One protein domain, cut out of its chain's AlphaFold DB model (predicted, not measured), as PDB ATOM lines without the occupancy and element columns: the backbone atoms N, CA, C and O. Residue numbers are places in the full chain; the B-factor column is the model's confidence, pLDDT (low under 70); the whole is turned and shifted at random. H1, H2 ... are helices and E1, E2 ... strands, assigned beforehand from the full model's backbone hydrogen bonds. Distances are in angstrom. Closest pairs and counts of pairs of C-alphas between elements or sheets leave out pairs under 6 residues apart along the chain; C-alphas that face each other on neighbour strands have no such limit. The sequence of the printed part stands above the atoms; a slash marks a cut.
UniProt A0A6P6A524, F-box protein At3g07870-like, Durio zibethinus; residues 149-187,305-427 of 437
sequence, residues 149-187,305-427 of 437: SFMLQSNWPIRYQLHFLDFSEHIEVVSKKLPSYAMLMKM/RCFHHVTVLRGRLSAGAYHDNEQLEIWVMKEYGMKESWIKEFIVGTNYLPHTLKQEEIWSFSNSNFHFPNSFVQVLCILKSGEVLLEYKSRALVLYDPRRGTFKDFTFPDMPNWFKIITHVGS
ATOM      1  N   SER A 149    -122.966 -42.291  -6.260       73.44
ATOM      2  CA  SER A 149    -122.477 -43.506  -6.900       73.44
ATOM      3  C   SER A 149    -123.452 -43.962  -7.992       73.44
ATOM      4  O   SER A 149    -124.671 -43.787  -7.898       73.44
ATOM      5  N   PHE A 150    -122.930 -44.605  -9.030       74.56
ATOM      6  CA  PHE A 150    -123.717 -45.131 -10.140       74.56
ATOM      7  C   PHE A 150    -123.447 -46.609 -10.353       74.56
ATOM      8  O   PHE A 150    -122.353 -47.111 -10.116       74.56
ATOM      9  N   MET A 151    -124.457 -47.302 -10.857       72.25
ATOM     10  CA  MET A 151    -124.331 -48.661 -11.345       72.25
ATOM     11  C   MET A 151    -124.627 -48.673 -12.843       72.25
ATOM     12  O   MET A 151    -125.727 -48.328 -13.277       72.25
ATOM     13  N   LEU A 152    -123.634 -49.066 -13.634       70.69
ATOM     14  CA  LEU A 152    -123.733 -49.228 -15.078       70.69
ATOM     15  C   LEU A 152    -124.000 -50.692 -15.382       70.69
ATOM     16  O   LEU A 152    -123.175 -51.558 -15.102       70.69
ATOM     17  N   GLN A 153    -125.152 -50.966 -15.977       69.50
ATOM     18  CA  GLN A 153    -125.499 -52.289 -16.466       69.50
ATOM     19  C   GLN A 153    -125.150 -52.397 -17.948       69.50
ATOM     20  O   GLN A 153    -125.794 -51.758 -18.780       69.50
ATOM     21  N   SER A 154    -124.167 -53.234 -18.279       66.12
ATOM     22  CA  SER A 154    -123.771 -53.514 -19.658       66.12
ATOM     23  C   SER A 154    -124.857 -54.287 -20.406       66.12
ATOM     24  O   SER A 154    -125.374 -55.308 -19.936       66.12
ATOM     25  N   ASN A 155    -125.181 -53.804 -21.602       63.06
ATOM     26  CA  ASN A 155    -126.032 -54.494 -22.568       63.06
ATOM     27  C   ASN A 155    -125.205 -55.146 -23.691       63.06
ATOM     28  O   ASN A 155    -125.692 -56.063 -24.354       63.06
ATOM     29  N   TRP A 156    -123.963 -54.694 -23.894       52.94
ATOM     30  CA  TRP A 156    -123.015 -55.214 -24.880       52.94
ATOM     31  C   TRP A 156    -121.579 -54.801 -24.490       52.94
ATOM     32  O   TRP A 156    -121.403 -53.665 -24.039       52.94
ATOM     33  N   PRO A 157    -120.548 -55.660 -24.652       52.56
ATOM     34  CA  PRO A 157    -120.559 -57.000 -25.261       52.56
ATOM     35  C   PRO A 157    -121.023 -58.119 -24.315       52.56
ATOM     36  O   PRO A 157    -121.570 -59.123 -24.768       52.56
ATOM     37  N   ILE A 158    -120.873 -57.939 -22.998       57.88
ATOM     38  CA  ILE A 158    -121.300 -58.911 -21.983       57.88
ATOM     39  C   ILE A 158    -122.587 -58.410 -21.328       57.88
ATOM     40  O   ILE A 158    -122.570 -57.522 -20.479       57.88
ATOM     41  N   ARG A 159    -123.723 -59.008 -21.699       61.03
ATOM     42  CA  ARG A 159    -125.021 -58.660 -21.104       61.03
ATOM     43  C   ARG A 159    -125.018 -58.879 -19.589       61.03
ATOM     44  O   ARG A 159    -124.582 -59.927 -19.112       61.03
ATOM     45  N   TYR A 160    -125.602 -57.924 -18.865       63.72
ATOM     46  CA  TYR A 160    -125.849 -57.962 -17.418       63.72
ATOM     47  C   TYR A 160    -124.597 -57.884 -16.528       63.72
ATOM     48  O   TYR A 160    -124.670 -58.188 -15.336       63.72
ATOM     49  N   GLN A 161    -123.454 -57.461 -17.071       67.56
ATOM     50  CA  GLN A 161    -122.312 -57.068 -16.247       67.56
ATOM     51  C   GLN A 161    -122.601 -55.727 -15.562       67.56
ATOM     52  O   GLN A 161    -123.136 -54.821 -16.200       67.56
ATOM     53  N   LEU A 162    -122.279 -55.612 -14.270       70.81
ATOM     54  CA  LEU A 162    -122.467 -54.386 -13.497       70.81
ATOM     55  C   LEU A 162    -121.113 -53.732 -13.218       70.81
ATOM     56  O   LEU A 162    -120.184 -54.391 -12.750       70.81
ATOM     57  N   HIS A 163    -121.023 -52.433 -13.466       68.69
ATOM     58  CA  HIS A 163    -119.886 -51.607 -13.077       68.69
ATOM     59  C   HIS A 163    -120.372 -50.588 -12.052       68.69
ATOM     60  O   HIS A 163    -121.333 -49.866 -12.306       68.69
ATOM     61  N   PHE A 164    -119.741 -50.560 -10.887       74.00
ATOM     62  CA  PHE A 164    -120.008 -49.580  -9.846       74.00
ATOM     63  C   PHE A 164    -119.025 -48.426 -10.014       74.00
ATOM     64  O   PHE A 164    -117.819 -48.656 -10.048       74.00
ATOM     65  N   LEU A 165    -119.550 -47.214 -10.149       72.62
ATOM     66  CA  LEU A 165    -118.788 -45.972 -10.187       72.62
ATOM     67  C   LEU A 165    -119.034 -45.235  -8.877       72.62
ATOM     68  O   LEU A 165    -120.184 -44.906  -8.580       72.62
ATOM     69  N   ASP A 166    -117.983 -44.974  -8.113       73.50
ATOM     70  CA  ASP A 166    -118.041 -44.112  -6.938       73.50
ATOM     71  C   ASP A 166    -117.242 -42.832  -7.200       73.50
ATOM     72  O   ASP A 166    -116.097 -42.888  -7.643       73.50
ATOM     73  N   PHE A 167    -117.870 -41.681  -6.960       69.38
ATOM     74  CA  PHE A 167    -117.288 -40.354  -7.161       69.38
ATOM     75  C   PHE A 167    -116.930 -39.663  -5.825       69.38
ATOM     76  O   PHE A 167    -116.457 -38.533  -5.842       69.38
ATOM     77  N   SER A 168    -117.150 -40.309  -4.670       56.44
ATOM     78  CA  SER A 168    -117.190 -39.668  -3.341       56.44
ATOM     79  C   SER A 168    -115.868 -39.100  -2.791       56.44
ATOM     80  O   SER A 168    -115.907 -38.070  -2.107       56.44
ATOM     81  N   GLU A 169    -114.721 -39.729  -3.074       50.91
ATOM     82  CA  GLU A 169    -113.388 -39.253  -2.655       50.91
ATOM     83  C   GLU A 169    -112.370 -39.330  -3.803       50.91
ATOM     84  O   GLU A 169    -111.681 -38.347  -4.071       50.91
ATOM     85  N   HIS A 170    -112.265 -40.473  -4.489       56.56
ATOM     86  CA  HIS A 170    -111.502 -40.698  -5.724       56.56
ATOM     87  C   HIS A 170    -112.413 -41.472  -6.682       56.56
ATOM     88  O   HIS A 170    -113.251 -42.242  -6.218       56.56
ATOM     89  N   ILE A 171    -112.279 -41.270  -7.998       60.31
ATOM     90  CA  ILE A 171    -113.087 -42.022  -8.967       60.31
ATOM     91  C   ILE A 171    -112.648 -43.483  -8.920       60.31
ATOM     92  O   ILE A 171    -111.651 -43.866  -9.534       60.31
ATOM     93  N   GLU A 172    -113.401 -44.293  -8.186       60.62
ATOM     94  CA  GLU A 172    -113.188 -45.727  -8.094       60.62
ATOM     95  C   GLU A 172    -114.215 -46.445  -8.959       60.62
ATOM     96  O   GLU A 172    -115.428 -46.246  -8.845       60.62
ATOM     97  N   VAL A 173    -113.711 -47.304  -9.844       61.75
ATOM     98  CA  VAL A 173    -114.543 -48.150 -10.694       61.75
ATOM     99  C   VAL A 173    -114.371 -49.596 -10.270       61.75
ATOM    100  O   VAL A 173    -113.314 -50.195 -10.468       61.75
ATOM    101  N   VAL A 174    -115.427 -50.176  -9.709       63.62
ATOM    102  CA  VAL A 174    -115.459 -51.587  -9.318       63.62
ATOM    103  C   VAL A 174    -116.359 -52.352 -10.279       63.62
ATOM    104  O   VAL A 174    -117.585 -52.254 -10.243       63.62
ATOM    105  N   SER A 175    -115.750 -53.165 -11.135       59.94
ATOM    106  CA  SER A 175    -116.467 -54.031 -12.072       59.94
ATOM    107  C   SER A 175    -116.788 -55.375 -11.419       59.94
ATOM    108  O   SER A 175    -115.894 -56.074 -10.942       59.94
ATOM    109  N   LYS A 176    -118.062 -55.784 -11.422       60.31
ATOM    110  CA  LYS A 176    -118.477 -57.105 -10.935       60.31
ATOM    111  C   LYS A 176    -119.400 -57.794 -11.930       60.31
ATOM    112  O   LYS A 176    -120.484 -57.319 -12.266       60.31
ATOM    113  N   LYS A 177    -119.000 -58.990 -12.355       57.06
ATOM    114  CA  LYS A 177    -119.860 -59.872 -13.144       57.06
ATOM    115  C   LYS A 177    -120.848 -60.570 -12.213       57.06
ATOM    116  O   LYS A 177    -120.442 -61.269 -11.284       57.06
ATOM    117  N   LEU A 178    -122.144 -60.382 -12.449       52.97
ATOM    118  CA  LEU A 178    -123.155 -61.193 -11.778       52.97
ATOM    119  C   LEU A 178    -123.108 -62.631 -12.325       52.97
ATOM    120  O   LEU A 178    -122.892 -62.813 -13.530       52.97
ATOM    121  N   PRO A 179    -123.335 -63.660 -11.483       46.12
ATOM    122  CA  PRO A 179    -123.658 -64.997 -11.968       46.12
ATOM    123  C   PRO A 179    -124.813 -64.877 -12.957       46.12
ATOM    124  O   PRO A 179    -125.738 -64.104 -12.707       46.12
ATOM    125  N   SER A 180    -124.741 -65.584 -14.084       43.84
ATOM    126  CA  SER A 180    -125.672 -65.437 -15.204       43.84
ATOM    127  C   SER A 180    -127.129 -65.532 -14.744       43.84
ATOM    128  O   SER A 180    -127.706 -66.613 -14.658       43.84
ATOM    129  N   TYR A 181    -127.750 -64.378 -14.508       44.62
ATOM    130  CA  TYR A 181    -129.155 -64.218 -14.139       44.62
ATOM    131  C   TYR A 181    -130.053 -64.339 -15.380       44.62
ATOM    132  O   TYR A 181    -131.100 -63.705 -15.497       44.62
ATOM    133  N   ALA A 182    -129.627 -65.170 -16.337       39.25
ATOM    134  CA  ALA A 182    -130.313 -65.449 -17.593       39.25
ATOM    135  C   ALA A 182    -131.692 -66.099 -17.376       39.25
ATOM    136  O   ALA A 182    -132.445 -66.266 -18.332       39.25
ATOM    137  N   MET A 183    -132.032 -66.462 -16.134       37.34
ATOM    138  CA  MET A 183    -133.279 -67.131 -15.785       37.34
ATOM    139  C   MET A 183    -134.397 -66.165 -15.372       37.34
ATOM    140  O   MET A 183    -135.534 -66.367 -15.780       37.34
ATOM    141  N   LEU A 184    -134.108 -65.074 -14.656       38.91
ATOM    142  CA  LEU A 184    -135.176 -64.194 -14.151       38.91
ATOM    143  C   LEU A 184    -135.660 -63.158 -15.168       38.91
ATOM    144  O   LEU A 184    -136.789 -62.694 -15.069       38.91
ATOM    145  N   MET A 185    -134.875 -62.887 -16.217       36.97
ATOM    146  CA  MET A 185    -135.327 -62.088 -17.364       36.97
ATOM    147  C   MET A 185    -135.971 -62.911 -18.496       36.97
ATOM    148  O   MET A 185    -136.559 -62.338 -19.410       36.97
ATOM    149  N   LYS A 186    -135.947 -64.251 -18.421       33.00
ATOM    150  CA  LYS A 186    -136.722 -65.127 -19.327       33.00
ATOM    151  C   LYS A 186    -138.220 -65.186 -18.981       33.00
ATOM    152  O   LYS A 186    -138.981 -65.790 -19.727       33.00
ATOM    153  N   MET A 187    -138.648 -64.533 -17.897       29.92
ATOM    154  CA  MET A 187    -140.043 -64.462 -17.444       29.92
ATOM    155  C   MET A 187    -140.799 -63.194 -17.880       29.92
ATOM    156  O   MET A 187    -141.907 -62.975 -17.403       29.92
ATOM    157  N   ARG A 305    -143.257 -26.837 -26.221       58.88
ATOM    158  CA  ARG A 305    -141.928 -27.252 -25.717       58.88
ATOM    159  C   ARG A 305    -142.017 -28.140 -24.472       58.88
ATOM    160  O   ARG A 305    -142.866 -27.943 -23.599       58.88
ATOM    161  N   CYS A 306    -141.122 -29.127 -24.388       70.50
ATOM    162  CA  CYS A 306    -141.255 -30.273 -23.485       70.50
ATOM    163  C   CYS A 306    -139.997 -30.498 -22.643       70.50
ATOM    164  O   CYS A 306    -138.873 -30.324 -23.121       70.50
ATOM    165  N   PHE A 307    -140.176 -30.969 -21.407       80.50
ATOM    166  CA  PHE A 307    -139.086 -31.656 -20.726       80.50
ATOM    167  C   PHE A 307    -138.849 -32.985 -21.437       80.50
ATOM    168  O   PHE A 307    -139.785 -33.690 -21.804       80.50
ATOM    169  N   HIS A 308    -137.586 -33.324 -21.644       79.88
ATOM    170  CA  HIS A 308    -137.209 -34.549 -22.343       79.88
ATOM    171  C   HIS A 308    -136.749 -35.628 -21.364       79.88
ATOM    172  O   HIS A 308    -136.955 -36.816 -21.600       79.88
ATOM    173  N   HIS A 309    -136.176 -35.213 -20.235       82.50
ATOM    174  CA  HIS A 309    -135.838 -36.093 -19.126       82.50
ATOM    175  C   HIS A 309    -135.923 -35.347 -17.789       82.50
ATOM    176  O   HIS A 309    -135.889 -34.116 -17.742       82.50
ATOM    177  N   VAL A 310    -136.011 -36.112 -16.701       87.62
ATOM    178  CA  VAL A 310    -135.966 -35.614 -15.320       87.62
ATOM    179  C   VAL A 310    -134.811 -36.254 -14.565       87.62
ATOM    180  O   VAL A 310    -134.463 -37.406 -14.804       87.62
ATOM    181  N   THR A 311    -134.204 -35.505 -13.655       87.81
ATOM    182  CA  THR A 311    -133.071 -35.944 -12.835       87.81
ATOM    183  C   THR A 311    -133.156 -35.324 -11.432       87.81
ATOM    184  O   THR A 311    -134.051 -34.520 -11.152       87.81
ATOM    185  N   VAL A 312    -132.249 -35.704 -10.533       86.94
ATOM    186  CA  VAL A 312    -132.105 -35.084  -9.207       86.94
ATOM    187  C   VAL A 312    -130.749 -34.403  -9.136       86.94
ATOM    188  O   VAL A 312    -129.722 -35.072  -9.192       86.94
ATOM    189  N   LEU A 313    -130.740 -33.081  -8.979       86.38
ATOM    190  CA  LEU A 313    -129.514 -32.298  -8.808       86.38
ATOM    191  C   LEU A 313    -129.536 -31.657  -7.425       86.38
ATOM    192  O   LEU A 313    -130.482 -30.944  -7.091       86.38
ATOM    193  N   ARG A 314    -128.502 -31.917  -6.612       81.69
ATOM    194  CA  ARG A 314    -128.375 -31.387  -5.238       81.69
ATOM    195  C   ARG A 314    -129.644 -31.614  -4.396       81.69
ATOM    196  O   ARG A 314    -130.169 -30.695  -3.772       81.69
ATOM    197  N   GLY A 315    -130.201 -32.824  -4.483       79.19
ATOM    198  CA  GLY A 315    -131.429 -33.220  -3.781       79.19
ATOM    199  C   GLY A 315    -132.730 -32.597  -4.310       79.19
ATOM    200  O   GLY A 315    -133.786 -32.824  -3.727       79.19
ATOM    201  N   ARG A 316    -132.692 -31.823  -5.405       88.44
ATOM    202  CA  ARG A 316    -133.866 -31.141  -5.969       88.44
ATOM    203  C   ARG A 316    -134.301 -31.744  -7.296       88.44
ATOM    204  O   ARG A 316    -133.475 -32.163  -8.112       88.44
ATOM    205  N   LEU A 317    -135.612 -31.733  -7.527       90.94
ATOM    206  CA  LEU A 317    -136.194 -32.162  -8.793       90.94
ATOM    207  C   LEU A 317    -135.712 -31.242  -9.915       90.94
ATOM    208  O   LEU A 317    -135.822 -30.020  -9.824       90.94
ATOM    209  N   SER A 318    -135.147 -31.844 -10.954       91.25
ATOM    210  CA  SER A 318    -134.533 -31.132 -12.068       91.25
ATOM    211  C   SER A 318    -134.962 -31.746 -13.395       91.25
ATOM    212  O   SER A 318    -135.345 -32.917 -13.453       91.25
ATOM    213  N   ALA A 319    -134.909 -30.969 -14.469       89.75
ATOM    214  CA  ALA A 319    -135.344 -31.402 -15.788       89.75
ATOM    215  C   ALA A 319    -134.436 -30.856 -16.890       89.75
ATOM    216  O   ALA A 319    -133.937 -29.735 -16.800       89.75
ATOM    217  N   GLY A 320    -134.246 -31.657 -17.936       87.31
ATOM    218  CA  GLY A 320    -133.560 -31.245 -19.154       87.31
ATOM    219  C   GLY A 320    -134.551 -30.950 -20.274       87.31
ATOM    220  O   GLY A 320    -135.448 -31.757 -20.546       87.31
ATOM    221  N   ALA A 321    -134.379 -29.811 -20.940       83.75
ATOM    222  CA  ALA A 321    -135.158 -29.408 -22.104       83.75
ATOM    223  C   ALA A 321    -134.230 -29.137 -23.295       83.75
ATOM    224  O   ALA A 321    -133.373 -28.258 -23.210       83.75
ATOM    225  N   TYR A 322    -134.400 -29.879 -24.394       78.44
ATOM    226  CA  TYR A 322    -133.734 -29.554 -25.656       78.44
ATOM    227  C   TYR A 322    -134.512 -28.498 -26.421       78.44
ATOM    228  O   TYR A 322    -135.745 -28.493 -26.426       78.44
ATOM    229  N   HIS A 323    -133.758 -27.655 -27.106       72.56
ATOM    230  CA  HIS A 323    -134.261 -26.650 -28.025       72.56
ATOM    231  C   HIS A 323    -133.729 -26.926 -29.430       72.56
ATOM    232  O   HIS A 323    -132.658 -27.510 -29.598       72.56
ATOM    233  N   ASP A 324    -134.466 -26.464 -30.440       68.69
ATOM    234  CA  ASP A 324    -134.128 -26.661 -31.859       68.69
ATOM    235  C   ASP A 324    -132.775 -26.043 -32.253       68.69
ATOM    236  O   ASP A 324    -132.183 -26.412 -33.260       68.69
ATOM    237  N   ASN A 325    -132.257 -25.122 -31.438       68.94
ATOM    238  CA  ASN A 325    -130.942 -24.500 -31.594       68.94
ATOM    239  C   ASN A 325    -129.786 -25.350 -31.022       68.94
ATOM    240  O   ASN A 325    -128.734 -24.798 -30.701       68.94
ATOM    241  N   GLU A 326    -129.990 -26.660 -30.850       75.19
ATOM    242  CA  GLU A 326    -128.996 -27.612 -30.336       75.19
ATOM    243  C   GLU A 326    -128.507 -27.290 -28.911       75.19
ATOM    244  O   GLU A 326    -127.386 -27.630 -28.524       75.19
ATOM    245  N   GLN A 327    -129.349 -26.667 -28.085       82.38
ATOM    246  CA  GLN A 327    -129.042 -26.390 -26.681       82.38
ATOM    247  C   GLN A 327    -129.872 -27.260 -25.744       82.38
ATOM    248  O   GLN A 327    -131.075 -27.445 -25.927       82.38
ATOM    249  N   LEU A 328    -129.214 -27.764 -24.705       85.94
ATOM    250  CA  LEU A 328    -129.838 -28.413 -23.564       85.94
ATOM    251  C   LEU A 328    -129.889 -27.418 -22.407       85.94
ATOM    252  O   LEU A 328    -128.859 -27.026 -21.858       85.94
ATOM    253  N   GLU A 329    -131.092 -27.034 -22.008       88.56
ATOM    254  CA  GLU A 329    -131.311 -26.255 -20.796       88.56
ATOM    255  C   GLU A 329    -131.572 -27.177 -19.609       88.56
ATOM    256  O   GLU A 329    -132.396 -28.092 -19.686       88.56
ATOM    257  N   ILE A 330    -130.896 -26.901 -18.497       90.56
ATOM    258  CA  ILE A 330    -131.044 -27.635 -17.242       90.56
ATOM    259  C   ILE A 330    -131.810 -26.755 -16.259       90.56
ATOM    260  O   ILE A 330    -131.347 -25.684 -15.858       90.56
ATOM    261  N   TRP A 331    -132.982 -27.233 -15.861       91.44
ATOM    262  CA  TRP A 331    -133.905 -26.552 -14.968       91.44
ATOM    263  C   TRP A 331    -133.935 -27.230 -13.603       91.44
ATOM    264  O   TRP A 331    -133.947 -28.457 -13.526       91.44
ATOM    265  N   VAL A 332    -133.992 -26.444 -12.530       91.81
ATOM    266  CA  VAL A 332    -134.040 -26.932 -11.144       91.81
ATOM    267  C   VAL A 332    -135.224 -26.299 -10.425       91.81
ATOM    268  O   VAL A 332    -135.345 -25.075 -10.375       91.81
ATOM    269  N   MET A 333    -136.085 -27.130  -9.840       91.56
ATOM    270  CA  MET A 333    -137.200 -26.696  -9.002       91.56
ATOM    271  C   MET A 333    -136.666 -26.344  -7.612       91.56
ATOM    272  O   MET A 333    -136.258 -27.227  -6.849       91.56
ATOM    273  N   LYS A 334    -136.607 -25.048  -7.282       89.56
ATOM    274  CA  LYS A 334    -136.050 -24.614  -5.996       89.56
ATOM    275  C   LYS A 334    -136.964 -24.961  -4.831       89.56
ATOM    276  O   LYS A 334    -136.443 -25.383  -3.801       89.56
ATOM    277  N   GLU A 335    -138.272 -24.859  -5.017       89.25
ATOM    278  CA  GLU A 335    -139.276 -25.203  -4.018       89.25
ATOM    279  C   GLU A 335    -140.223 -26.248  -4.597       89.25
ATOM    280  O   GLU A 335    -140.850 -26.051  -5.637       89.25
ATOM    281  N   TYR A 336    -140.304 -27.403  -3.941       89.69
ATOM    282  CA  TYR A 336    -141.040 -28.532  -4.490       89.69
ATOM    283  C   TYR A 336    -142.530 -28.199  -4.690       89.69
ATOM    284  O   TYR A 336    -143.199 -27.750  -3.764       89.69
ATOM    285  N   GLY A 337    -143.053 -28.456  -5.891       87.44
ATOM    286  CA  GLY A 337    -144.455 -28.221  -6.258       87.44
ATOM    287  C   GLY A 337    -144.786 -26.784  -6.675       87.44
ATOM    288  O   GLY A 337    -145.841 -26.569  -7.268       87.44
ATOM    289  N   MET A 338    -143.887 -25.822  -6.443       88.19
ATOM    290  CA  MET A 338    -144.095 -24.421  -6.816       88.19
ATOM    291  C   MET A 338    -143.636 -24.181  -8.250       88.19
ATOM    292  O   MET A 338    -142.454 -24.334  -8.576       88.19
ATOM    293  N   LYS A 339    -144.573 -23.786  -9.111       86.44
ATOM    294  CA  LYS A 339    -144.343 -23.567 -10.543       86.44
ATOM    295  C   LYS A 339    -143.328 -22.451 -10.799       86.44
ATOM    296  O   LYS A 339    -142.461 -22.573 -11.658       86.44
ATOM    297  N   GLU A 340    -143.423 -21.385 -10.023       87.12
ATOM    298  CA  GLU A 340    -142.614 -20.174 -10.121       87.12
ATOM    299  C   GLU A 340    -141.180 -20.404  -9.619       87.12
ATOM    300  O   GLU A 340    -140.290 -19.605  -9.889       87.12
ATOM    301  N   SER A 341    -140.933 -21.516  -8.916       89.94
ATOM    302  CA  SER A 341    -139.622 -21.845  -8.346       89.94
ATOM    303  C   SER A 341    -138.668 -22.541  -9.322       89.94
ATOM    304  O   SER A 341    -137.510 -22.801  -8.980       89.94
ATOM    305  N   TRP A 342    -139.145 -22.895 -10.518       91.38
ATOM    306  CA  TRP A 342    -138.303 -23.459 -11.564       91.38
ATOM    307  C   TRP A 342    -137.344 -22.397 -12.087       91.38
ATOM    308  O   TRP A 342    -137.763 -21.443 -12.741       91.38
ATOM    309  N   ILE A 343    -136.047 -22.604 -11.873       91.12
ATOM    310  CA  ILE A 343    -135.012 -21.745 -12.445       91.12
ATOM    311  C   ILE A 343    -134.204 -22.498 -13.493       91.12
ATOM    312  O   ILE A 343    -133.945 -23.695 -13.356       91.12
ATOM    313  N   LYS A 344    -133.772 -21.781 -14.527       91.00
ATOM    314  CA  LYS A 344    -132.787 -22.272 -15.488       91.00
ATOM    315  C   LYS A 344    -131.407 -22.098 -14.875       91.00
ATOM    316  O   LYS A 344    -130.983 -20.966 -14.663       91.00
ATOM    317  N   GLU A 345    -130.736 -23.197 -14.558       90.44
ATOM    318  CA  GLU A 345    -129.445 -23.147 -13.866       90.44
ATOM    319  C   GLU A 345    -128.264 -23.287 -14.834       90.44
ATOM    320  O   GLU A 345    -127.247 -22.626 -14.646       90.44
ATOM    321  N   PHE A 346    -128.409 -24.081 -15.900       89.75
ATOM    322  CA  PHE A 346    -127.347 -24.276 -16.891       89.75
ATOM    323  C   PHE A 346    -127.890 -24.309 -18.317       89.75
ATOM    324  O   PHE A 346    -129.034 -24.703 -18.559       89.75
ATOM    325  N   ILE A 347    -127.030 -23.942 -19.265       89.50
ATOM    326  CA  ILE A 347    -127.242 -24.116 -20.702       89.50
ATOM    327  C   ILE A 347    -126.018 -24.845 -21.243       89.50
ATOM    328  O   ILE A 347    -124.895 -24.376 -21.082       89.50
ATOM    329  N   VAL A 348    -126.238 -25.995 -21.871       88.00
ATOM    330  CA  VAL A 348    -125.188 -26.849 -22.424       88.00
ATOM    331  C   VAL A 348    -125.368 -26.927 -23.935       88.00
ATOM    332  O   VAL A 348    -126.429 -27.320 -24.417       88.00
ATOM    333  N   GLY A 349    -124.336 -26.568 -24.698       82.50
ATOM    334  CA  GLY A 349    -124.334 -26.789 -26.146       82.50
ATOM    335  C   GLY A 349    -124.241 -28.284 -26.461       82.50
ATOM    336  O   GLY A 349    -123.357 -28.966 -25.948       82.50
ATOM    337  N   THR A 350    -125.136 -28.809 -27.298       72.38
ATOM    338  CA  THR A 350    -125.197 -30.253 -27.609       72.38
ATOM    339  C   THR A 350    -124.366 -30.662 -28.828       72.38
ATOM    340  O   THR A 350    -124.292 -31.844 -29.154       72.38
ATOM    341  N   ASN A 351    -123.655 -29.715 -29.443       74.69
ATOM    342  CA  ASN A 351    -122.783 -29.921 -30.606       74.69
ATOM    343  C   ASN A 351    -121.508 -30.707 -30.258       74.69
ATOM    344  O   ASN A 351    -120.763 -31.126 -31.145       74.69
ATOM    345  N   TYR A 352    -121.230 -30.898 -28.966       81.69
ATOM    346  CA  TYR A 352    -120.137 -31.750 -28.529       81.69
ATOM    347  C   TYR A 352    -120.451 -33.218 -28.826       81.69
ATOM    348  O   TYR A 352    -121.396 -33.789 -28.284       81.69
ATOM    349  N   LEU A 353    -119.617 -33.838 -29.662       80.94
ATOM    350  CA  LEU A 353    -119.665 -35.268 -29.941       80.94
ATOM    351  C   LEU A 353    -118.456 -35.962 -29.281       80.94
ATOM    352  O   LEU A 353    -117.319 -35.707 -29.711       80.94
ATOM    353  N   PRO A 354    -118.686 -36.836 -28.280       81.06
ATOM    354  CA  PRO A 354    -117.649 -37.636 -27.628       81.06
ATOM    355  C   PRO A 354    -116.820 -38.442 -28.624       81.06
ATOM    356  O   PRO A 354    -117.343 -38.927 -29.633       81.06
ATOM    357  N   HIS A 355    -115.536 -38.642 -28.336       78.44
ATOM    358  CA  HIS A 355    -114.637 -39.381 -29.223       78.44
ATOM    359  C   HIS A 355    -115.081 -40.836 -29.419       78.44
ATOM    360  O   HIS A 355    -115.018 -41.349 -30.535       78.44
ATOM    361  N   THR A 356    -115.627 -41.461 -28.374       69.81
ATOM    362  CA  THR A 356    -116.191 -42.821 -28.422       69.81
ATOM    363  C   THR A 356    -117.377 -42.953 -29.382       69.81
ATOM    364  O   THR A 356    -117.620 -44.036 -29.905       69.81
ATOM    365  N   LEU A 357    -118.102 -41.861 -29.657       74.50
ATOM    366  CA  LEU A 357    -119.189 -41.835 -30.640       74.50
ATOM    367  C   LEU A 357    -118.717 -41.454 -32.048       74.50
ATOM    368  O   LEU A 357    -119.367 -41.837 -33.014       74.50
ATOM    369  N   LYS A 358    -117.591 -40.740 -32.180       65.56
ATOM    370  CA  LYS A 358    -116.959 -40.434 -33.478       65.56
ATOM    371  C   LYS A 358    -116.339 -41.666 -34.137       65.56
ATOM    372  O   LYS A 358    -116.267 -41.732 -35.355       65.56
ATOM    373  N   GLN A 359    -115.863 -42.616 -33.331       55.97
ATOM    374  CA  GLN A 359    -115.143 -43.802 -33.806       55.97
ATOM    375  C   GLN A 359    -116.065 -44.895 -34.373       55.97
ATOM    376  O   GLN A 359    -115.597 -45.774 -35.090       55.97
ATOM    377  N   GLU A 360    -117.367 -44.825 -34.085       53.53
ATOM    378  CA  GLU A 360    -118.384 -45.749 -34.587       53.53
ATOM    379  C   GLU A 360    -119.449 -44.987 -35.396       53.53
ATOM    380  O   GLU A 360    -120.600 -44.841 -34.976       53.53
ATOM    381  N   GLU A 361    -119.089 -44.499 -36.585       55.53
ATOM    382  CA  GLU A 361    -120.100 -44.303 -37.626       55.53
ATOM    383  C   GLU A 361    -120.659 -45.685 -37.968       55.53
ATOM    384  O   GLU A 361    -119.916 -46.466 -38.545       55.53
ATOM    385  N   ILE A 362    -121.904 -46.017 -37.573       42.34
ATOM    386  CA  ILE A 362    -122.783 -46.998 -38.250       42.34
ATOM    387  C   ILE A 362    -124.175 -47.101 -37.573       42.34
ATOM    388  O   ILE A 362    -124.329 -47.500 -36.422       42.34
ATOM    389  N   TRP A 363    -125.185 -46.784 -38.400       35.31
ATOM    390  CA  TRP A 363    -126.619 -47.123 -38.364       35.31
ATOM    391  C   TRP A 363    -127.503 -46.207 -37.514       35.31
ATOM    392  O   TRP A 363    -127.901 -46.489 -36.386       35.31
ATOM    393  N   SER A 364    -127.898 -45.108 -38.159       39.59
ATOM    394  CA  SER A 364    -129.133 -44.389 -37.881       39.59
ATOM    395  C   SER A 364    -130.312 -45.366 -37.816       39.59
ATOM    396  O   SER A 364    -130.859 -45.768 -38.844       39.59
ATOM    397  N   PHE A 365    -130.763 -45.710 -36.613       38.66
ATOM    398  CA  PHE A 365    -132.141 -46.149 -36.424       38.66
ATOM    399  C   PHE A 365    -133.039 -44.915 -36.540       38.66
ATOM    400  O   PHE A 365    -133.500 -44.362 -35.544       38.66
ATOM    401  N   SER A 366    -133.272 -44.461 -37.774       35.59
ATOM    402  CA  SER A 366    -134.354 -43.530 -38.075       35.59
ATOM    403  C   SER A 366    -135.671 -44.293 -37.955       35.59
ATOM    404  O   SER A 366    -136.230 -44.768 -38.943       35.59
ATOM    405  N   ASN A 367    -136.173 -44.462 -36.734       31.91
ATOM    406  CA  ASN A 367    -137.575 -44.805 -36.567       31.91
ATOM    407  C   ASN A 367    -138.356 -43.492 -36.664       31.91
ATOM    408  O   ASN A 367    -138.588 -42.808 -35.672       31.91
ATOM    409  N   SER A 368    -138.726 -43.133 -37.890       33.94
ATOM    410  CA  SER A 368    -139.411 -41.896 -38.293       33.94
ATOM    411  C   SER A 368    -140.815 -41.693 -37.695       33.94
ATOM    412  O   SER A 368    -141.526 -40.786 -38.107       33.94
ATOM    413  N   ASN A 369    -141.219 -42.495 -36.706       34.94
ATOM    414  CA  ASN A 369    -142.518 -42.379 -36.035       34.94
ATOM    415  C   ASN A 369    -142.446 -41.713 -34.655       34.94
ATOM    416  O   ASN A 369    -143.484 -41.503 -34.033       34.94
ATOM    417  N   PHE A 370    -141.249 -41.372 -34.173       38.97
ATOM    418  CA  PHE A 370    -141.080 -40.533 -32.992       38.97
ATOM    419  C   PHE A 370    -140.031 -39.467 -33.304       38.97
ATOM    420  O   PHE A 370    -138.854 -39.784 -33.456       38.97
ATOM    421  N   HIS A 371    -140.458 -38.209 -33.423       36.97
ATOM    422  CA  HIS A 371    -139.573 -37.048 -33.517       36.97
ATOM    423  C   HIS A 371    -138.838 -36.852 -32.181       36.97
ATOM    424  O   HIS A 371    -139.166 -35.962 -31.406       36.97
ATOM    425  N   PHE A 372    -137.870 -37.713 -31.875       39.25
ATOM    426  CA  PHE A 372    -136.882 -37.437 -30.840       39.25
ATOM    427  C   PHE A 372    -135.608 -36.942 -31.530       39.25
ATOM    428  O   PHE A 372    -135.161 -37.581 -32.488       39.25
ATOM    429  N   PRO A 373    -135.024 -35.813 -31.094       40.69
ATOM    430  CA  PRO A 373    -133.805 -35.303 -31.698       40.69
ATOM    431  C   PRO A 373    -132.681 -36.338 -31.583       40.69
ATOM    432  O   PRO A 373    -132.562 -37.070 -30.600       40.69
ATOM    433  N   ASN A 374    -131.833 -36.380 -32.609       40.34
ATOM    434  CA  ASN A 374    -130.701 -37.297 -32.791       40.34
ATOM    435  C   ASN A 374    -129.594 -37.172 -31.705       40.34
ATOM    436  O   ASN A 374    -128.519 -37.765 -31.847       40.34
ATOM    437  N   SER A 375    -129.844 -36.418 -30.628       53.03
ATOM    438  CA  SER A 375    -128.941 -35.996 -29.551       53.03
ATOM    439  C   SER A 375    -129.529 -36.316 -28.163       53.03
ATOM    440  O   SER A 375    -129.828 -35.435 -27.364       53.03
ATOM    441  N   PHE A 376    -129.699 -37.599 -27.828       67.44
ATOM    442  CA  PHE A 376    -130.105 -37.987 -26.468       67.44
ATOM    443  C   PHE A 376    -128.929 -37.786 -25.487       67.44
ATOM    444  O   PHE A 376    -128.060 -38.652 -25.376       67.44
ATOM    445  N   VAL A 377    -128.880 -36.619 -24.836       81.44
ATOM    446  CA  VAL A 377    -127.900 -36.213 -23.806       81.44
ATOM    447  C   VAL A 377    -128.570 -36.078 -22.433       81.44
ATOM    448  O   VAL A 377    -129.141 -35.035 -22.111       81.44
ATOM    449  N   GLN A 378    -128.528 -37.109 -21.602       85.38
ATOM    450  CA  GLN A 378    -129.186 -37.092 -20.299       85.38
ATOM    451  C   GLN A 378    -128.276 -36.494 -19.217       85.38
ATOM    452  O   GLN A 378    -127.106 -36.854 -19.111       85.38
ATOM    453  N   VAL A 379    -128.817 -35.612 -18.376       89.12
ATOM    454  CA  VAL A 379    -128.110 -35.087 -17.200       89.12
ATOM    455  C   VAL A 379    -128.218 -36.089 -16.052       89.12
ATOM    456  O   VAL A 379    -129.321 -36.469 -15.652       89.12
ATOM    457  N   LEU A 380    -127.078 -36.502 -15.495       87.12
ATOM    458  CA  LEU A 380    -127.034 -37.488 -14.412       87.12
ATOM    459  C   LEU A 380    -126.914 -36.834 -13.038       87.12
ATOM    460  O   LEU A 380    -127.735 -37.107 -12.165       87.12
ATOM    461  N   CYS A 381    -125.905 -35.983 -12.843       87.00
ATOM    462  CA  CYS A 381    -125.654 -35.299 -11.577       87.00
ATOM    463  C   CYS A 381    -124.741 -34.078 -11.751       87.00
ATOM    464  O   CYS A 381    -124.151 -33.868 -12.811       87.00
ATOM    465  N   ILE A 382    -124.606 -33.306 -10.673       86.56
ATOM    466  CA  ILE A 382    -123.550 -32.305 -10.498       86.56
ATOM    467  C   ILE A 382    -122.581 -32.866  -9.464       86.56
ATOM    468  O   ILE A 382    -123.029 -33.283  -8.397       86.56
ATOM    469  N   LEU A 383    -121.293 -32.878  -9.791       84.44
ATOM    470  CA  LEU A 383    -120.235 -33.285  -8.873       84.44
ATOM    471  C   LEU A 383    -119.869 -32.142  -7.911       84.44
ATOM    472  O   LEU A 383    -120.097 -30.969  -8.218       84.44
ATOM    473  N   LYS A 384    -119.209 -32.452  -6.791       81.19
ATOM    474  CA  LYS A 384    -118.630 -31.479  -5.846       81.19
ATOM    475  C   LYS A 384    -117.680 -30.495  -6.523       81.19
ATOM    476  O   LYS A 384    -117.590 -29.341  -6.106       81.19
ATOM    477  N   SER A 385    -116.994 -30.928  -7.586       82.75
ATOM    478  CA  SER A 385    -116.148 -30.055  -8.412       82.75
ATOM    479  C   SER A 385    -116.939 -28.927  -9.092       82.75
ATOM    480  O   SER A 385    -116.368 -27.901  -9.462       82.75
ATOM    481  N   GLY A 386    -118.257 -29.090  -9.227       85.81
ATOM    482  CA  GLY A 386    -119.153 -28.216  -9.976       85.81
ATOM    483  C   GLY A 386    -119.365 -28.654 -11.425       85.81
ATOM    484  O   GLY A 386    -120.156 -28.025 -12.126       85.81
ATOM    485  N   GLU A 387    -118.693 -29.717 -11.872       90.50
ATOM    486  CA  GLU A 387    -118.882 -30.302 -13.200       90.50
ATOM    487  C   GLU A 387    -120.209 -31.073 -13.276       90.50
ATOM    488  O   GLU A 387    -120.652 -31.705 -12.316       90.50
ATOM    489  N   VAL A 388    -120.846 -31.029 -14.442       91.25
ATOM    490  CA  VAL A 388    -122.085 -31.747 -14.745       91.25
ATOM    491  C   VAL A 388    -121.735 -33.036 -15.476       91.25
ATOM    492  O   VAL A 388    -121.090 -33.000 -16.523       91.25
ATOM    493  N   LEU A 389    -122.181 -34.177 -14.954       90.88
ATOM    494  CA  LEU A 389    -122.016 -35.465 -15.623       90.88
ATOM    495  C   LEU A 389    -123.188 -35.714 -16.580       90.88
ATOM    496  O   LEU A 389    -124.356 -35.704 -16.178       90.88
ATOM    497  N   LEU A 390    -122.858 -35.965 -17.844       90.12
ATOM    498  CA  LEU A 390    -123.788 -36.161 -18.950       90.12
ATOM    499  C   LEU A 390    -123.633 -37.566 -19.545       90.12
ATOM    500  O   LEU A 390    -122.520 -38.050 -19.751       90.12
ATOM    501  N   GLU A 391    -124.751 -38.201 -19.875       86.94
ATOM    502  CA  GLU A 391    -124.815 -39.451 -20.632       86.94
ATOM    503  C   GLU A 391    -125.204 -39.161 -22.079       86.94
ATOM    504  O   GLU A 391    -126.255 -38.584 -22.341       86.94
ATOM    505  N   TYR A 392    -124.408 -39.645 -23.028       84.88
ATOM    506  CA  TYR A 392    -124.704 -39.548 -24.452       84.88
ATOM    507  C   TYR A 392    -125.136 -40.907 -24.999       84.88
ATOM    508  O   TYR A 392    -124.356 -41.866 -25.009       84.88
ATOM    509  N   LYS A 393    -126.377 -40.972 -25.497       77.44
ATOM    510  CA  LYS A 393    -126.962 -42.105 -26.239       77.44
ATOM    511  C   LYS A 393    -126.830 -43.474 -25.551       77.44
ATOM    512  O   LYS A 393    -126.839 -44.479 -26.252       77.44
ATOM    513  N   SER A 394    -126.688 -43.534 -24.223       78.00
ATOM    514  CA  SER A 394    -126.427 -44.780 -23.477       78.00
ATOM    515  C   SER A 394    -125.127 -45.493 -23.855       78.00
ATOM    516  O   SER A 394    -125.028 -46.722 -23.813       78.00
ATOM    517  N   ARG A 395    -124.128 -44.697 -24.251       80.00
ATOM    518  CA  ARG A 395    -122.859 -45.170 -24.816       80.00
ATOM    519  C   ARG A 395    -121.625 -44.437 -24.317       80.00
ATOM    520  O   ARG A 395    -120.541 -45.007 -24.316       80.00
ATOM    521  N   ALA A 396    -121.765 -43.175 -23.930       86.44
ATOM    522  CA  ALA A 396    -120.643 -42.373 -23.469       86.44
ATOM    523  C   ALA A 396    -121.023 -41.550 -22.243       86.44
ATOM    524  O   ALA A 396    -122.179 -41.153 -22.079       86.44
ATOM    525  N   LEU A 397    -120.027 -41.302 -21.400       89.44
ATOM    526  CA  LEU A 397    -120.106 -40.397 -20.263       89.44
ATOM    527  C   LEU A 397    -119.197 -39.202 -20.529       89.44
ATOM    528  O   LEU A 397    -118.078 -39.367 -21.013       89.44
ATOM    529  N   VAL A 398    -119.681 -38.006 -20.218       90.75
ATOM    530  CA  VAL A 398    -118.966 -36.751 -20.454       90.75
ATOM    531  C   VAL A 398    -119.108 -35.862 -19.235       90.75
ATOM    532  O   VAL A 398    -120.211 -35.658 -18.734       90.75
ATOM    533  N   LEU A 399    -117.994 -35.305 -18.782       91.50
ATOM    534  CA  LEU A 399    -117.962 -34.242 -17.791       91.50
ATOM    535  C   LEU A 399    -118.001 -32.896 -18.507       91.50
ATOM    536  O   LEU A 399    -117.179 -32.626 -19.385       91.50
ATOM    537  N   TYR A 400    -118.963 -32.064 -18.139       92.31
ATOM    538  CA  TYR A 400    -119.105 -30.702 -18.627       92.31
ATOM    539  C   TYR A 400    -118.785 -29.715 -17.506       92.31
ATOM    540  O   TYR A 400    -119.415 -29.745 -16.452       92.31
ATOM    541  N   ASP A 401    -117.829 -28.820 -17.736       92.38
ATOM    542  CA  ASP A 401    -117.532 -27.711 -16.828       92.38
ATOM    543  C   ASP A 401    -118.384 -26.492 -17.227       92.38
ATOM    544  O   ASP A 401    -118.080 -25.845 -18.237       92.38
ATOM    545  N   PRO A 402    -119.420 -26.124 -16.448       89.81
ATOM    546  CA  PRO A 402    -120.284 -24.991 -16.774       89.81
ATOM    547  C   PRO A 402    -119.587 -23.631 -16.644       89.81
ATOM    548  O   PRO A 402    -120.068 -22.651 -17.205       89.81
ATOM    549  N   ARG A 403    -118.466 -23.536 -15.915       89.81
ATOM    550  CA  ARG A 403    -117.722 -22.277 -15.746       89.81
ATOM    551  C   ARG A 403    -116.836 -21.992 -16.948       89.81
ATOM    552  O   ARG A 403    -116.673 -20.838 -17.332       89.81
ATOM    553  N   ARG A 404    -116.238 -23.041 -17.514       89.56
ATOM    554  CA  ARG A 404    -115.309 -22.938 -18.651       89.56
ATOM    555  C   ARG A 404    -115.960 -23.265 -19.991       89.56
ATOM    556  O   ARG A 404    -115.376 -22.968 -21.026       89.56
ATOM    557  N   GLY A 405    -117.139 -23.887 -19.981       89.19
ATOM    558  CA  GLY A 405    -117.814 -24.383 -21.179       89.19
ATOM    559  C   GLY A 405    -117.079 -25.551 -21.845       89.19
ATOM    560  O   GLY A 405    -117.237 -25.765 -23.044       89.19
ATOM    561  N   THR A 406    -116.242 -26.280 -21.101       91.31
ATOM    562  CA  THR A 406    -115.397 -27.354 -21.639       91.31
ATOM    563  C   THR A 406    -115.996 -28.726 -21.386       91.31
ATOM    564  O   THR A 406    -116.623 -28.956 -20.355       91.31
ATOM    565  N   PHE A 407    -115.732 -29.656 -22.301       92.00
ATOM    566  CA  PHE A 407    -116.168 -31.045 -22.212       92.00
ATOM    567  C   PHE A 407    -114.962 -31.970 -22.083       92.00
ATOM    568  O   PHE A 407    -113.935 -31.758 -22.733       92.00
ATOM    569  N   LYS A 408    -115.103 -33.011 -21.268       91.44
ATOM    570  CA  LYS A 408    -114.100 -34.051 -21.071       91.44
ATOM    571  C   LYS A 408    -114.772 -35.416 -21.107       91.44
ATOM    572  O   LYS A 408    -115.640 -35.701 -20.283       91.44
ATOM    573  N   ASP A 409    -114.339 -36.265 -22.028       89.94
ATOM    574  CA  ASP A 409    -114.794 -37.653 -22.078       89.94
ATOM    575  C   ASP A 409    -114.389 -38.383 -20.792       89.94
ATOM    576  O   ASP A 409    -113.235 -38.333 -20.354       89.94
ATOM    577  N   PHE A 410    -115.360 -39.057 -20.184       87.94
ATOM    578  CA  PHE A 410    -115.152 -39.898 -19.021       87.94
ATOM    579  C   PHE A 410    -115.146 -41.362 -19.459       87.94
ATOM    580  O   PHE A 410    -116.179 -41.927 -19.821       87.94
ATOM    581  N   THR A 411    -113.963 -41.971 -19.437       85.56
ATOM    582  CA  THR A 411    -113.740 -43.365 -19.827       85.56
ATOM    583  C   THR A 411    -112.954 -44.101 -18.748       85.56
ATOM    584  O   THR A 411    -112.191 -43.503 -17.990       85.56
ATOM    585  N   PHE A 412    -113.156 -45.414 -18.663       82.19
ATOM    586  CA  PHE A 412    -112.458 -46.286 -17.721       82.19
ATOM    587  C   PHE A 412    -112.186 -47.663 -18.358       82.19
ATOM    588  O   PHE A 412    -112.831 -48.008 -19.354       82.19
ATOM    589  N   PRO A 413    -111.232 -48.454 -17.827       77.38
ATOM    590  CA  PRO A 413    -110.949 -49.797 -18.337       77.38
ATOM    591  C   PRO A 413    -112.192 -50.697 -18.298       77.38
ATOM    592  O   PRO A 413    -112.925 -50.695 -17.317       77.38
ATOM    593  N   ASP A 414    -112.425 -51.476 -19.354       76.25
ATOM    594  CA  ASP A 414    -113.609 -52.340 -19.513       76.25
ATOM    595  C   ASP A 414    -114.958 -51.599 -19.581       76.25
ATOM    596  O   ASP A 414    -116.009 -52.191 -19.309       76.25
ATOM    597  N   MET A 415    -114.964 -50.311 -19.947       78.81
ATOM    598  CA  MET A 415    -116.209 -49.576 -20.162       78.81
ATOM    599  C   MET A 415    -117.052 -50.250 -21.261       78.81
ATOM    600  O   MET A 415    -116.557 -50.478 -22.367       78.81
ATOM    601  N   PRO A 416    -118.326 -50.582 -20.986       73.81
ATOM    602  CA  PRO A 416    -119.185 -51.221 -21.974       73.81
ATOM    603  C   PRO A 416    -119.561 -50.249 -23.096       73.81
ATOM    604  O   PRO A 416    -119.804 -49.072 -22.839       73.81
ATOM    605  N   ASN A 417    -119.704 -50.750 -24.326       73.88
ATOM    606  CA  ASN A 417    -120.098 -49.895 -25.452       73.88
ATOM    607  C   ASN A 417    -121.524 -49.370 -25.275       73.88
ATOM    608  O   ASN A 417    -121.802 -48.236 -25.657       73.88
ATOM    609  N   TRP A 418    -122.423 -50.201 -24.732       72.75
ATOM    610  CA  TRP A 418    -123.826 -49.876 -24.462       72.75
ATOM    611  C   TRP A 418    -124.173 -50.228 -23.018       72.75
ATOM    612  O   TRP A 418    -123.998 -51.377 -22.594       72.75
ATOM    613  N   PHE A 419    -124.738 -49.276 -22.282       72.81
ATOM    614  CA  PHE A 419    -125.093 -49.478 -20.881       72.81
ATOM    615  C   PHE A 419    -126.332 -48.702 -20.462       72.81
ATOM    616  O   PHE A 419    -126.659 -47.660 -21.012       72.81
ATOM    617  N   LYS A 420    -127.012 -49.213 -19.438       72.69
ATOM    618  CA  LYS A 420    -128.023 -48.465 -18.691       72.69
ATOM    619  C   LYS A 420    -127.407 -47.965 -17.393       72.69
ATOM    620  O   LYS A 420    -126.796 -48.752 -16.673       72.69
ATOM    621  N   ILE A 421    -127.626 -46.696 -17.070       74.00
ATOM    622  CA  ILE A 421    -127.195 -46.115 -15.799       74.00
ATOM    623  C   ILE A 421    -128.329 -46.187 -14.786       74.00
ATOM    624  O   ILE A 421    -129.492 -45.910 -15.091       74.00
ATOM    625  N   ILE A 422    -127.981 -46.563 -13.562       71.06
ATOM    626  CA  ILE A 422    -128.867 -46.535 -12.407       71.06
ATOM    627  C   ILE A 422    -128.140 -45.773 -11.303       71.06
ATOM    628  O   ILE A 422    -127.068 -46.193 -10.868       71.06
ATOM    629  N   THR A 423    -128.712 -44.662 -10.844       69.56
ATOM    630  CA  THR A 423    -128.209 -43.961  -9.658       69.56
ATOM    631  C   THR A 423    -128.313 -44.892  -8.454       69.56
ATOM    632  O   THR A 423    -129.373 -45.466  -8.193       69.56
ATOM    633  N   HIS A 424    -127.206 -45.068  -7.741       66.00
ATOM    634  CA  HIS A 424    -127.092 -46.001  -6.634       66.00
ATOM    635  C   HIS A 424    -126.788 -45.240  -5.346       66.00
ATOM    636  O   HIS A 424    -125.708 -44.682  -5.173       66.00
ATOM    637  N   VAL A 425    -127.731 -45.273  -4.408       59.59
ATOM    638  CA  VAL A 425    -127.492 -44.821  -3.036       59.59
ATOM    639  C   VAL A 425    -127.155 -46.052  -2.207       59.59
ATOM    640  O   VAL A 425    -128.016 -46.904  -1.968       59.59
ATOM    641  N   GLY A 426    -125.893 -46.163  -1.791       54.56
ATOM    642  CA  GLY A 426    -125.454 -47.236  -0.907       54.56
ATOM    643  C   GLY A 426    -126.240 -47.194   0.401       54.56
ATOM    644  O   GLY A 426    -126.243 -46.187   1.101       54.56
ATOM    645  N   SER A 427    -126.918 -48.289   0.738       53.94
ATOM    646  CA  SER A 427    -127.632 -48.417   2.009       53.94
ATOM    647  C   SER A 427    -127.282 -49.740   2.684       53.94
ATOM    648  O   SER A 427    -126.989 -50.731   2.019       53.94
TER     649      SER A 427
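Overview. This is residues 149 to 187 and 305 to 427 of the 437 residues of the protein "F-box protein At3g07870-like" of Durio zibethinus (UniProt A0A6P6A524). Three twisted four-stranded sheets stand in a row along an arc, like three blades of a part-made propeller, with E12, E8 and E4 at their inner edges and E3, E11 and E7 at their outer edges. The blade E8 to E11 is in the middle, partly face to face with the blade E4 to E7; the third blade is made by E1 to E3 with the last strand, E12, beside E1, and residues 358 to 363 stick out. The 162 printed residues hold E1 to E7, H1 and E8 to E12 in that order, mostly strand, and the sheets E3-E2-E1-E12, E4-E5-E6-E7 and E8-E9-E10-E11 are antiparallel. The whole is compact, with a radius of gyration of the C-alphas of 16.9 A and spans of 49, 42 and 36 A.

Along the chain. Find C-alpha 149 at (-122.477, -43.506, -6.900); from there E1 runs 21.5 A to residue 156. Next come E2, residues 161 to 166, and E3, 172 to 177. After the cut look for E4, 309 to 313, E5, 316 to 323, 22.5 A long, E6, 327 to 333, and E7, 342 to 349, 20.5 A long, which bends by 51 degrees at residue 345. H1 is residues 355 to 358. Find E8 from C-alpha 377 at (-127.900, -36.213, -23.806) to residue 382, then E9, 388 to 392, E10, 396 to 401, and E11, 406 to 410. E12, 418 to 424, ends at (-127.092, -46.001, -6.634).

Arrangement. In the first sheet, N 152 and O 163 join the hairpin E1 and E2 at 2.8 A, within hydrogen-bond range. In the hairpin E2 and E3, N 164 and O 174 are 2.8 A apart; between E1 and E12, N 151 and O 422 are 2.8 A apart. E1 E2 E3, E4 E5 E6 E7 and E8 E9 E10 E11 are meanders, each strand the antiparallel neighbour of the one before. Look at N 311 and O 318 for E4 and E5, 2.8 A, and N 390 and O 398 for E9 and E10, 2.8 A. The second and third sheets form a sandwich, two sheets face to face, their strands at 56 degrees; the closest C-alphas of E4 and E8 are those of Leu 313 and Cys 381, 5.6 A. E8 and E12 are only just apart, at 8.1 A. H1, too short for an O i to N i+4 pair, only grazes the sheet E8 to E11 with residues 355 to 357.

Size, cuts and confidence. The C-alphas farthest apart, of Pro 179 and Glu 340, are 48.7 A apart. Residues 188 to 304 are not printed, and C-alphas 187 and 305 stand 38.2 A apart across this cut. The link from H1 to E8 is long, with 18 residues. The mean pLDDT of the printed part is 72.4, and 59 residues are under 70, among them 167 to 187 and 358 to 376.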